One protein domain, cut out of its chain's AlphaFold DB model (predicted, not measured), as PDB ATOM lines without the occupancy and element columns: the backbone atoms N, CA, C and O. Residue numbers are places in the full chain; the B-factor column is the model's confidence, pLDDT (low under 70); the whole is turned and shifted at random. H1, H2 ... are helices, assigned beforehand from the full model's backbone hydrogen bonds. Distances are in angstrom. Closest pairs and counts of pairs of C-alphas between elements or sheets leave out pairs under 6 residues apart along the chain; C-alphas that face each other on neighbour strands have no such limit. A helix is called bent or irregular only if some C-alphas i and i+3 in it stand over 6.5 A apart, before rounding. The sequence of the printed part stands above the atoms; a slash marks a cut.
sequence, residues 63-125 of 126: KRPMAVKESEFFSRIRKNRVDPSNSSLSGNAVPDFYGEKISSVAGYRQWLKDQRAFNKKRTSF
ATOM      1  N   LYS A  63     -16.473   3.002 100.668       92.50
ATOM      2  CA  LYS A  63     -15.825   1.821 101.268       92.50
ATOM      3  C   LYS A  63     -15.544   0.718 100.245       92.50
ATOM      4  O   LYS A  63     -14.438   0.189 100.189       92.50
ATOM      5  N   ARG A  64     -16.542   0.373  99.421       94.31
ATOM      6  CA  ARG A  64     -16.429  -0.721  98.445       94.31
ATOM      7  C   ARG A  64     -15.492  -0.368  97.278       94.31
ATOM      8  O   ARG A  64     -14.580  -1.154  97.037       94.31
ATOM      9  N   PRO A  65     -15.625   0.795  96.608       95.38
ATOM     10  CA  PRO A  65     -14.672   1.216  95.582       95.38
ATOM     11  C   PRO A  65     -13.232   1.343  96.086       95.38
ATOM     12  O   PRO A  65     -12.313   1.014  95.342       95.38
ATOM     13  N   MET A  66     -13.014   1.801  97.326       93.75
ATOM     14  CA  MET A  66     -11.669   1.867  97.914       93.75
ATOM     15  C   MET A  66     -11.046   0.477  98.041       93.75
ATOM     16  O   MET A  66      -9.950   0.274  97.530       93.75
ATOM     17  N   ALA A  67     -11.770  -0.486  98.619       94.50
ATOM     18  CA  ALA A  67     -11.277  -1.855  98.773       94.50
ATOM     19  C   ALA A  67     -10.950  -2.521  97.422       94.50
ATOM     20  O   ALA A  67      -9.947  -3.222  97.295       94.50
ATOM     21  N   VAL A  68     -11.764  -2.272  96.387       97.06
ATOM     22  CA  VAL A  68     -11.491  -2.781  95.031       97.06
ATOM     23  C   VAL A  68     -10.197  -2.176  94.483       97.06
ATOM     24  O   VAL A  68      -9.294  -2.917  94.099       97.06
ATOM     25  N   LYS A  69     -10.056  -0.846  94.519       94.56
ATOM     26  CA  LYS A  69      -8.850  -0.151  94.038       94.56
ATOM     27  C   LYS A  69      -7.587  -0.583  94.783       94.56
ATOM     28  O   LYS A  69      -6.537  -0.726  94.165       94.56
ATOM     29  N   GLU A  70      -7.693  -0.805  96.086       94.38
ATOM     30  CA  GLU A  70      -6.607  -1.306  96.922       94.38
ATOM     31  C   GLU A  70      -6.186  -2.723  96.506       94.38
ATOM     32  O   GLU A  70      -5.008  -2.974  96.256       94.38
ATOM     33  N   SER A  71      -7.146  -3.634  96.313       95.69
ATOM     34  CA  SER A  71      -6.856  -4.995  95.840       95.69
ATOM     35  C   SER A  71      -6.220  -5.021  94.442       95.69
ATOM     36  O   SER A  71      -5.273  -5.773  94.187       95.69
ATOM     37  N   GLU A  72      -6.684  -4.156  93.534       95.88
ATOM     38  CA  GLU A  72      -6.091  -3.994  92.208       95.88
ATOM     39  C   GLU A  72      -4.669  -3.443  92.297       95.88
ATOM     40  O   GLU A  72      -3.776  -3.914  91.589       95.88
ATOM     41  N   PHE A  73      -4.442  -2.457  93.167       95.00
ATOM     42  CA  PHE A  73      -3.122  -1.888  93.401       95.00
ATOM     43  C   PHE A  73      -2.143  -2.959  93.895       95.00
ATOM     44  O   PHE A  73      -1.101  -3.154  93.267       95.00
ATOM     45  N   PHE A  74      -2.507  -3.738  94.918       93.69
ATOM     46  CA  PHE A  74      -1.670  -4.837  95.411       93.69
ATOM     47  C   PHE A  74      -1.401  -5.903  94.345       93.69
ATOM     48  O   PHE A  74      -0.276  -6.392  94.223       93.69
ATOM     49  N   SER A  75      -2.395  -6.217  93.512       95.75
ATOM     50  CA  SER A  75      -2.220  -7.139  92.385       95.75
ATOM     51  C   SER A  75      -1.184  -6.619  91.380       95.75
ATOM     52  O   SER A  75      -0.342  -7.376  90.892       95.75
ATOM     53  N   ARG A  76      -1.181  -5.307  91.105       94.88
ATOM     54  CA  ARG A  76      -0.182  -4.663  90.236       94.88
ATOM     55  C   ARG A  76       1.206  -4.622  90.874       94.88
ATOM     56  O   ARG A  76       2.182  -4.798  90.144       94.88
ATOM     57  N   ILE A  77       1.315  -4.411  92.187       94.25
ATOM     58  CA  ILE A  77       2.596  -4.484  92.909       94.25
ATOM     59  C   ILE A  77       3.162  -5.900  92.819       94.25
ATOM     60  O   ILE A  77       4.274  -6.084  92.332       94.25
ATOM     61  N   ARG A  78       2.364  -6.918  93.163       92.56
ATOM     62  CA  ARG A  78       2.770  -8.329  93.082       92.56
ATOM     63  C   ARG A  78       3.246  -8.732  91.686       92.56
ATOM     64  O   ARG A  78       4.183  -9.515  91.581       92.56
ATOM     65  N   LYS A  79       2.612  -8.211  90.631       92.94
ATOM     66  CA  LYS A  79       2.987  -8.489  89.237       92.94
ATOM     67  C   LYS A  79       4.313  -7.838  88.821       92.94
ATOM     68  O   LYS A  79       5.021  -8.409  88.001       92.94
ATOM     69  N   ASN A  80       4.614  -6.639  89.321       91.94
ATOM     70  CA  ASN A  80       5.746  -5.834  88.844       91.94
ATOM     71  C   ASN A  80       6.956  -5.822  89.791       91.94
ATOM     72  O   ASN A  80       8.004  -5.309  89.403       91.94
ATOM     73  N   ARG A  81       6.817  -6.343  91.016       88.69
ATOM     74  CA  ARG A  81       7.924  -6.444  91.973       88.69
ATOM     75  C   ARG A  81       9.020  -7.359  91.433       88.69
ATOM     76  O   ARG A  81       8.730  -8.394  90.828       88.69
ATOM     77  N   VAL A  82      10.270  -6.992  91.674       84.31
ATOM     78  CA  VAL A  82      11.412  -7.852  91.371       84.31
ATOM     79  C   VAL A  82      11.572  -8.929  92.443       84.31
ATOM     80  O   VAL A  82      11.270  -8.700  93.611       84.31
ATOM     81  N   ASP A  83      12.043 -10.108  92.038       79.81
ATOM     82  CA  ASP A  83      12.448 -11.179  92.945       79.81
ATOM     83  C   ASP A  83      13.753 -10.809  93.688       79.81
ATOM     84  O   ASP A  83      14.791 -10.633  93.036       79.81
ATOM     85  N   PRO A  84      13.724 -10.689  95.029       70.94
ATOM     86  CA  PRO A  84      14.868 -10.299  95.842       70.94
ATOM     87  C   PRO A  84      15.870 -11.442  96.067       70.94
ATOM     88  O   PRO A  84      16.953 -11.188  96.593       70.94
ATOM     89  N   SER A  85      15.562 -12.678  95.665       68.25
ATOM     90  CA  SER A  85      16.402 -13.859  95.937       68.25
ATOM     91  C   SER A  85      17.811 -13.765  95.331       68.25
ATOM     92  O   SER A  85      18.762 -14.288  95.900       68.25
ATOM     93  N   ASN A  86      17.977 -13.030  94.224       56.75
ATOM     94  CA  ASN A  86      19.262 -12.891  93.517       56.75
ATOM     95  C   ASN A  86      20.026 -11.597  93.861       56.75
ATOM     96  O   ASN A  86      20.959 -11.215  93.153       56.75
ATOM     97  N   SER A  87      19.630 -10.883  94.916       56.97
ATOM     98  CA  SER A  87      20.202  -9.566  95.244       56.97
ATOM     99  C   SER A  87      21.647  -9.635  95.741       56.97
ATOM    100  O   SER A  87      22.410  -8.692  95.527       56.97
ATOM    101  N   SER A  88      22.043 -10.765  96.336       53.62
ATOM    102  CA  SER A  88      23.409 -11.032  96.807       53.62
ATOM    103  C   SER A  88      24.454 -11.007  95.686       53.62
ATOM    104  O   SER A  88      25.604 -10.671  95.944       53.62
ATOM    105  N   LEU A  89      24.057 -11.289  94.440       51.91
ATOM    106  CA  LEU A  89      24.958 -11.346  93.282       51.91
ATOM    107  C   LEU A  89      25.311  -9.969  92.696       51.91
ATOM    108  O   LEU A  89      26.295  -9.860  91.974       51.91
ATOM    109  N   SER A  90      24.523  -8.918  92.968       54.78
ATOM    110  CA  SER A  90      24.670  -7.623  92.273       54.78
ATOM    111  C   SER A  90      25.181  -6.464  93.134       54.78
ATOM    112  O   SER A  90      25.379  -5.375  92.601       54.78
ATOM    113  N   GLY A  91      25.343  -6.645  94.451       56.41
ATOM    114  CA  GLY A  91      25.792  -5.591  95.379       56.41
ATOM    115  C   GLY A  91      24.881  -4.352  95.473       56.41
ATOM    116  O   GLY A  91      25.196  -3.411  96.198       56.41
ATOM    117  N   ASN A  92      23.752  -4.321  94.754       63.84
ATOM    118  CA  ASN A  92      22.805  -3.208  94.760       63.84
ATOM    119  C   ASN A  92      21.753  -3.414  95.859       63.84
ATOM    120  O   ASN A  92      21.202  -4.507  95.997       63.84
ATOM    121  N   ALA A  93      21.413  -2.344  96.583       70.19
ATOM    122  CA  ALA A  93      20.282  -2.355  97.504       70.19
ATOM    123  C   ALA A  93      18.986  -2.719  96.759       70.19
ATOM    124  O   ALA A  93      18.706  -2.193  95.677       70.19
ATOM    125  N   VAL A  94      18.202  -3.625  97.344       70.00
ATOM    126  CA  VAL A  94      16.922  -4.062  96.779       70.00
ATOM    127  C   VAL A  94      15.942  -2.887  96.818       70.00
ATOM    128  O   VAL A  94      15.801  -2.256  97.869       70.00
ATOM    129  N   PRO A  95      15.272  -2.556  95.700       80.88
ATOM    130  CA  PRO A  95      14.244  -1.526  95.698       80.88
ATOM    131  C   PRO A  95      13.065  -1.946  96.586       80.88
ATOM    132  O   PRO A  95      12.878  -3.129  96.859       80.88
ATOM    133  N   ASP A  96      12.255  -0.975  97.013       84.25
ATOM    134  CA  ASP A  96      11.078  -1.202  97.864       84.25
ATOM    135  C   ASP A  96      10.215  -2.358  97.323       84.25
ATOM    136  O   ASP A  96       9.589  -2.242  96.267       84.25
ATOM    137  N   PHE A  97      10.230  -3.498  98.019       85.50
ATOM    138  CA  PHE A  97       9.619  -4.742  97.549       85.50
ATOM    139  C   PHE A  97       8.094  -4.743  97.712       85.50
ATOM    140  O   PHE A  97       7.382  -5.341  96.898       85.50
ATOM    141  N   TYR A  98       7.592  -4.058  98.742       84.69
ATOM    142  CA  TYR A  98       6.170  -4.011  99.085       84.69
ATOM    143  C   TYR A  98       5.468  -2.751  98.566       84.69
ATOM    144  O   TYR A  98       4.241  -2.728  98.490       84.69
ATOM    145  N   GLY A  99       6.225  -1.735  98.145       88.12
ATOM    146  CA  GLY A  99       5.669  -0.473  97.666       88.12
ATOM    147  C   GLY A  99       5.174   0.428  98.800       88.12
ATOM    148  O   GLY A  99       4.271   1.236  98.585       88.12
ATOM    149  N   GLU A 100       5.750   0.297  99.996       87.19
ATOM    150  CA  GLU A 100       5.388   1.053 101.203       87.19
ATOM    151  C   GLU A 100       5.520   2.568 101.011       87.19
ATOM    152  O   GLU A 100       4.765   3.348 101.589       87.19
ATOM    153  N   LYS A 101       6.460   3.004 100.165       89.31
ATOM    154  CA  LYS A 101       6.737   4.430  99.932       89.31
ATOM    155  C   LYS A 101       5.837   5.061  98.865       89.31
ATOM    156  O   LYS A 101       5.994   6.242  98.541       89.31
ATOM    157  N   ILE A 102       4.900   4.306  98.288       93.06
ATOM    158  CA  ILE A 102       4.031   4.784  97.209       93.06
ATOM    159  C   ILE A 102       2.839   5.539  97.803       93.06
ATOM    160  O   ILE A 102       1.818   4.960  98.155       93.06
ATOM    161  N   SER A 103       2.948   6.866  97.848       92.69
ATOM    162  CA  SER A 103       1.863   7.758  98.284       92.69
ATOM    163  C   SER A 103       1.112   8.435  97.131       92.69
ATOM    164  O   SER A 103       0.095   9.092  97.345       92.69
ATOM    165  N   SER A 104       1.603   8.306  95.893       94.44
ATOM    166  CA  SER A 104       1.048   8.995  94.722       94.44
ATOM    167  C   SER A 104       1.248   8.218  93.421       94.44
ATOM    168  O   SER A 104       2.082   7.317  93.325       94.44
ATOM    169  N   VAL A 105       0.524   8.616  92.369       94.25
ATOM    170  CA  VAL A 105       0.692   8.053  91.015       94.25
ATOM    171  C   VAL A 105       2.094   8.330  90.464       94.25
ATOM    172  O   VAL A 105       2.670   7.474  89.791       94.25
ATOM    173  N   ALA A 106       2.663   9.503  90.756       95.50
ATOM    174  CA  ALA A 106       4.040   9.823  90.387       95.50
ATOM    175  C   ALA A 106       5.029   8.884  91.098       95.50
ATOM    176  O   ALA A 106       5.890   8.300  90.438       95.50
ATOM    177  N   GLY A 107       4.829   8.653  92.401       95.19
ATOM    178  CA  GLY A 107       5.591   7.676  93.181       95.19
ATOM    179  C   GLY A 107       5.483   6.260  92.615       95.19
ATOM    180  O   GLY A 107       6.494   5.588  92.453       95.19
ATOM    181  N   TYR A 108       4.286   5.836  92.195       95.50
ATOM    182  CA  TYR A 108       4.083   4.531  91.558       95.50
ATOM    183  C   TYR A 108       4.853   4.392  90.236       95.50
ATOM    184  O   TYR A 108       5.474   3.362  89.974       95.50
ATOM    185  N   ARG A 109       4.854   5.431  89.393       95.81
ATOM    186  CA  ARG A 109       5.616   5.425  88.133       95.81
ATOM    187  C   ARG A 109       7.118   5.370  88.381       95.81
ATOM    188  O   ARG A 109       7.814   4.685  87.635       95.81
ATOM    189  N   GLN A 110       7.606   6.090  89.391       94.44
ATOM    190  CA  GLN A 110       9.013   6.037  89.775       94.44
ATOM    191  C   GLN A 110       9.380   4.641  90.277       94.44
ATOM    192  O   GLN A 110      10.305   4.036  89.744       94.44
ATOM    193  N   TRP A 111       8.566   4.077  91.167       94.62
ATOM    194  CA  TRP A 111       8.738   2.717  91.661       94.62
ATOM    195  C   TRP A 111       8.832   1.695  90.516       94.62
ATOM    196  O   TRP A 111       9.754   0.888  90.484       94.62
ATOM    197  N   LEU A 112       7.961   1.780  89.501       94.62
ATOM    198  CA  LEU A 112       8.042   0.909  88.319       94.62
ATOM    199  C   LEU A 112       9.366   1.047  87.550       94.62
ATOM    200  O   LEU A 112       9.867   0.057  87.011       94.62
ATOM    201  N   LYS A 113       9.926   2.259  87.458       93.50
ATOM    202  CA  LYS A 113      11.237   2.478  86.831       93.50
ATOM    203  C   LYS A 113      12.347   1.848  87.661       93.50
ATOM    204  O   LYS A 113      13.211   1.204  87.075       93.50
ATOM    205  N   ASP A 114      12.285   1.971  88.982       91.00
ATOM    206  CA  ASP A 114      13.288   1.415  89.893       91.00
ATOM    207  C   ASP A 114      13.310  -0.121  89.812       91.00
ATOM    208  O   ASP A 114      14.376  -0.717  89.647       91.00
ATOM    209  N   GLN A 115      12.132  -0.763  89.786       90.25
ATOM    210  CA  GLN A 115      12.011  -2.213  89.565       90.25
ATOM    211  C   GLN A 115      12.615  -2.634  88.209       90.25
ATOM    212  O   GLN A 115      13.379  -3.597  88.118       90.25
ATOM    213  N   ARG A 116      12.329  -1.894  87.126       89.75
ATOM    214  CA  ARG A 116      12.894  -2.177  85.791       89.75
ATOM    215  C   ARG A 116      14.405  -1.964  85.735       89.75
ATOM    216  O   ARG A 116      15.102  -2.767  85.121       89.75
ATOM    217  N   ALA A 117      14.908  -0.903  86.361       87.81
ATOM    218  CA  ALA A 117      16.332  -0.601  86.422       87.81
ATOM    219  C   ALA A 117      17.092  -1.705  87.165       87.81
ATOM    220  O   ALA A 117      18.139  -2.147  86.693       87.81
ATOM    221  N   PHE A 118      16.534  -2.208  88.269       85.31
ATOM    222  CA  PHE A 118      17.101  -3.336  89.001       85.31
ATOM    223  C   PHE A 118      17.106  -4.624  88.159       85.31
ATOM    224  O   PHE A 118      18.143  -5.274  88.039       85.31
ATOM    225  N   ASN A 119      15.998  -4.951  87.480       83.12
ATOM    226  CA  ASN A 119      15.948  -6.093  86.558       83.12
ATOM    227  C   ASN A 119      16.973  -5.987  85.416       83.12
ATOM    228  O   ASN A 119      17.604  -6.984  85.076       83.12
ATOM    229  N   LYS A 120      17.166  -4.791  84.842       82.56
ATOM    230  CA  LYS A 120      18.146  -4.559  83.769       82.56
ATOM    231  C   LYS A 120      19.582  -4.763  84.252       82.56
ATOM    232  O   LYS A 120      20.372  -5.387  83.549       82.56
ATOM    233  N   LYS A 121      19.909  -4.265  85.450       76.00
ATOM    234  CA  LYS A 121      21.220  -4.488  86.077       76.00
ATOM    235  C   LYS A 121      21.477  -5.976  86.305       76.00
ATOM    236  O   LYS A 121      22.574  -6.440  86.046       76.00
ATOM    237  N   ARG A 122      20.462  -6.744  86.714       71.88
ATOM    238  CA  ARG A 122      20.586  -8.200  86.880       71.88
ATOM    239  C   ARG A 122      20.963  -8.920  85.579       71.88
ATOM    240  O   ARG A 122      21.716  -9.879  85.627       71.88
ATOM    241  N   THR A 123      20.437  -8.481  84.435       65.19
ATOM    242  CA  THR A 123      20.698  -9.121  83.133       65.19
ATOM    243  C   THR A 123      21.995  -8.683  82.458       65.19
ATOM    244  O   THR A 123      22.429  -9.359  81.541       65.19
ATOM    245  N   SER A 124      22.594  -7.552  82.850       60.56
ATOM    246  CA  SER A 124      23.796  -7.021  82.186       60.56
ATOM    247  C   SER A 124      25.121  -7.577  82.718       60.56
ATOM    248  O   SER A 124      26.156  -7.281  82.137       60.56
ATOM    249  N   PHE A 125      25.103  -8.309  83.835       54.38
ATOM    250  CA  PHE A 125      26.291  -8.930  84.446       54.38
ATOM    251  C   PHE A 125      26.318 -10.463  84.281       54.38
ATOM    252  O   PHE A 125      27.048 -11.138  85.003       54.38
TER     253      PHE A 125
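AT A GLANCE: This is residues 63 to 125 of the 126 residues of the protein "Presequence translocated-associated motor subunit PAM17" of Xylaria flabelliformis (UniProt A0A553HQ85). Two long helices, H1 and H3, run the same way in a loosely formed rod, staggered along its length, with the first part of H1, residues 63 to 72, sticking out free at one end. Between them the chain goes on past H1 to the short, irregular H2 near the other end of the rod, then folds back through the long stretch 90 to 104 to reach the start of H3. The printed part has 63 residues, with three named helices in the order H1, H2, H3 and no named strand; the class is all helix. The whole is loose, with a radius of gyration of the C-alphas of 13.4 A, and spans 46 by 21 by 15 A.

IN THESE COORDINATES: H1 takes residues 63 to 80 and measures 26.0 A from first to last C-alpha, beginning with C-alpha 63 at (-15.825, 1.821, 101.268). H2 takes residues 84 to 89. It is irregular: C-alphas 85 and 88 are 7.6 A apart, against about 5 A in a regular helix. H3, the longest helix by residues, takes residues 105 to 124 and measures 29.0 A. Its C-alpha 105 is at (0.692, 8.053, 91.015) and its C-alpha 124 is at (23.796, -7.021, 82.186).

HOW THE PARTS SIT: H1 and H3 are close but not clearly touching, with 2 pairs of C-alphas within 8 A. Their closest C-alphas are those of Asn 80 and Leu 112, 7.1 A apart. Their lines stand at a shallow tilt of 18 degrees, and they run the same way. Their centres are 19.6 A apart. H2 is apart from H1. H2 is also apart from H3, but only just, with their closest C-alphas 8.2 A apart. In H1 and H3 every O i to N i+4 pair is within hydrogen-bond range. In H2 0 of 2 such pairs are within range, and 2 of 3 O i to N i+3 pairs.

THE WHOLE: The C-alphas farthest apart are those of Lys 63 and Phe 125, 46.6 A, which are also the first and the last printed. Without residues 63 to 72, which stand free, the body of 53 residues spans 32 by 17 by 16 A, with a radius of gyration of 11.2 A. The printed part has no cut. The link from H1 to H2 is tight, with 3 residues, and the link from H2 to H3 is long, with 15 residues. The mean pLDDT of the printed part is 84.1, and it is under 70 at residues 85 to 92 and 123 to 125; the mean of H2 is 60.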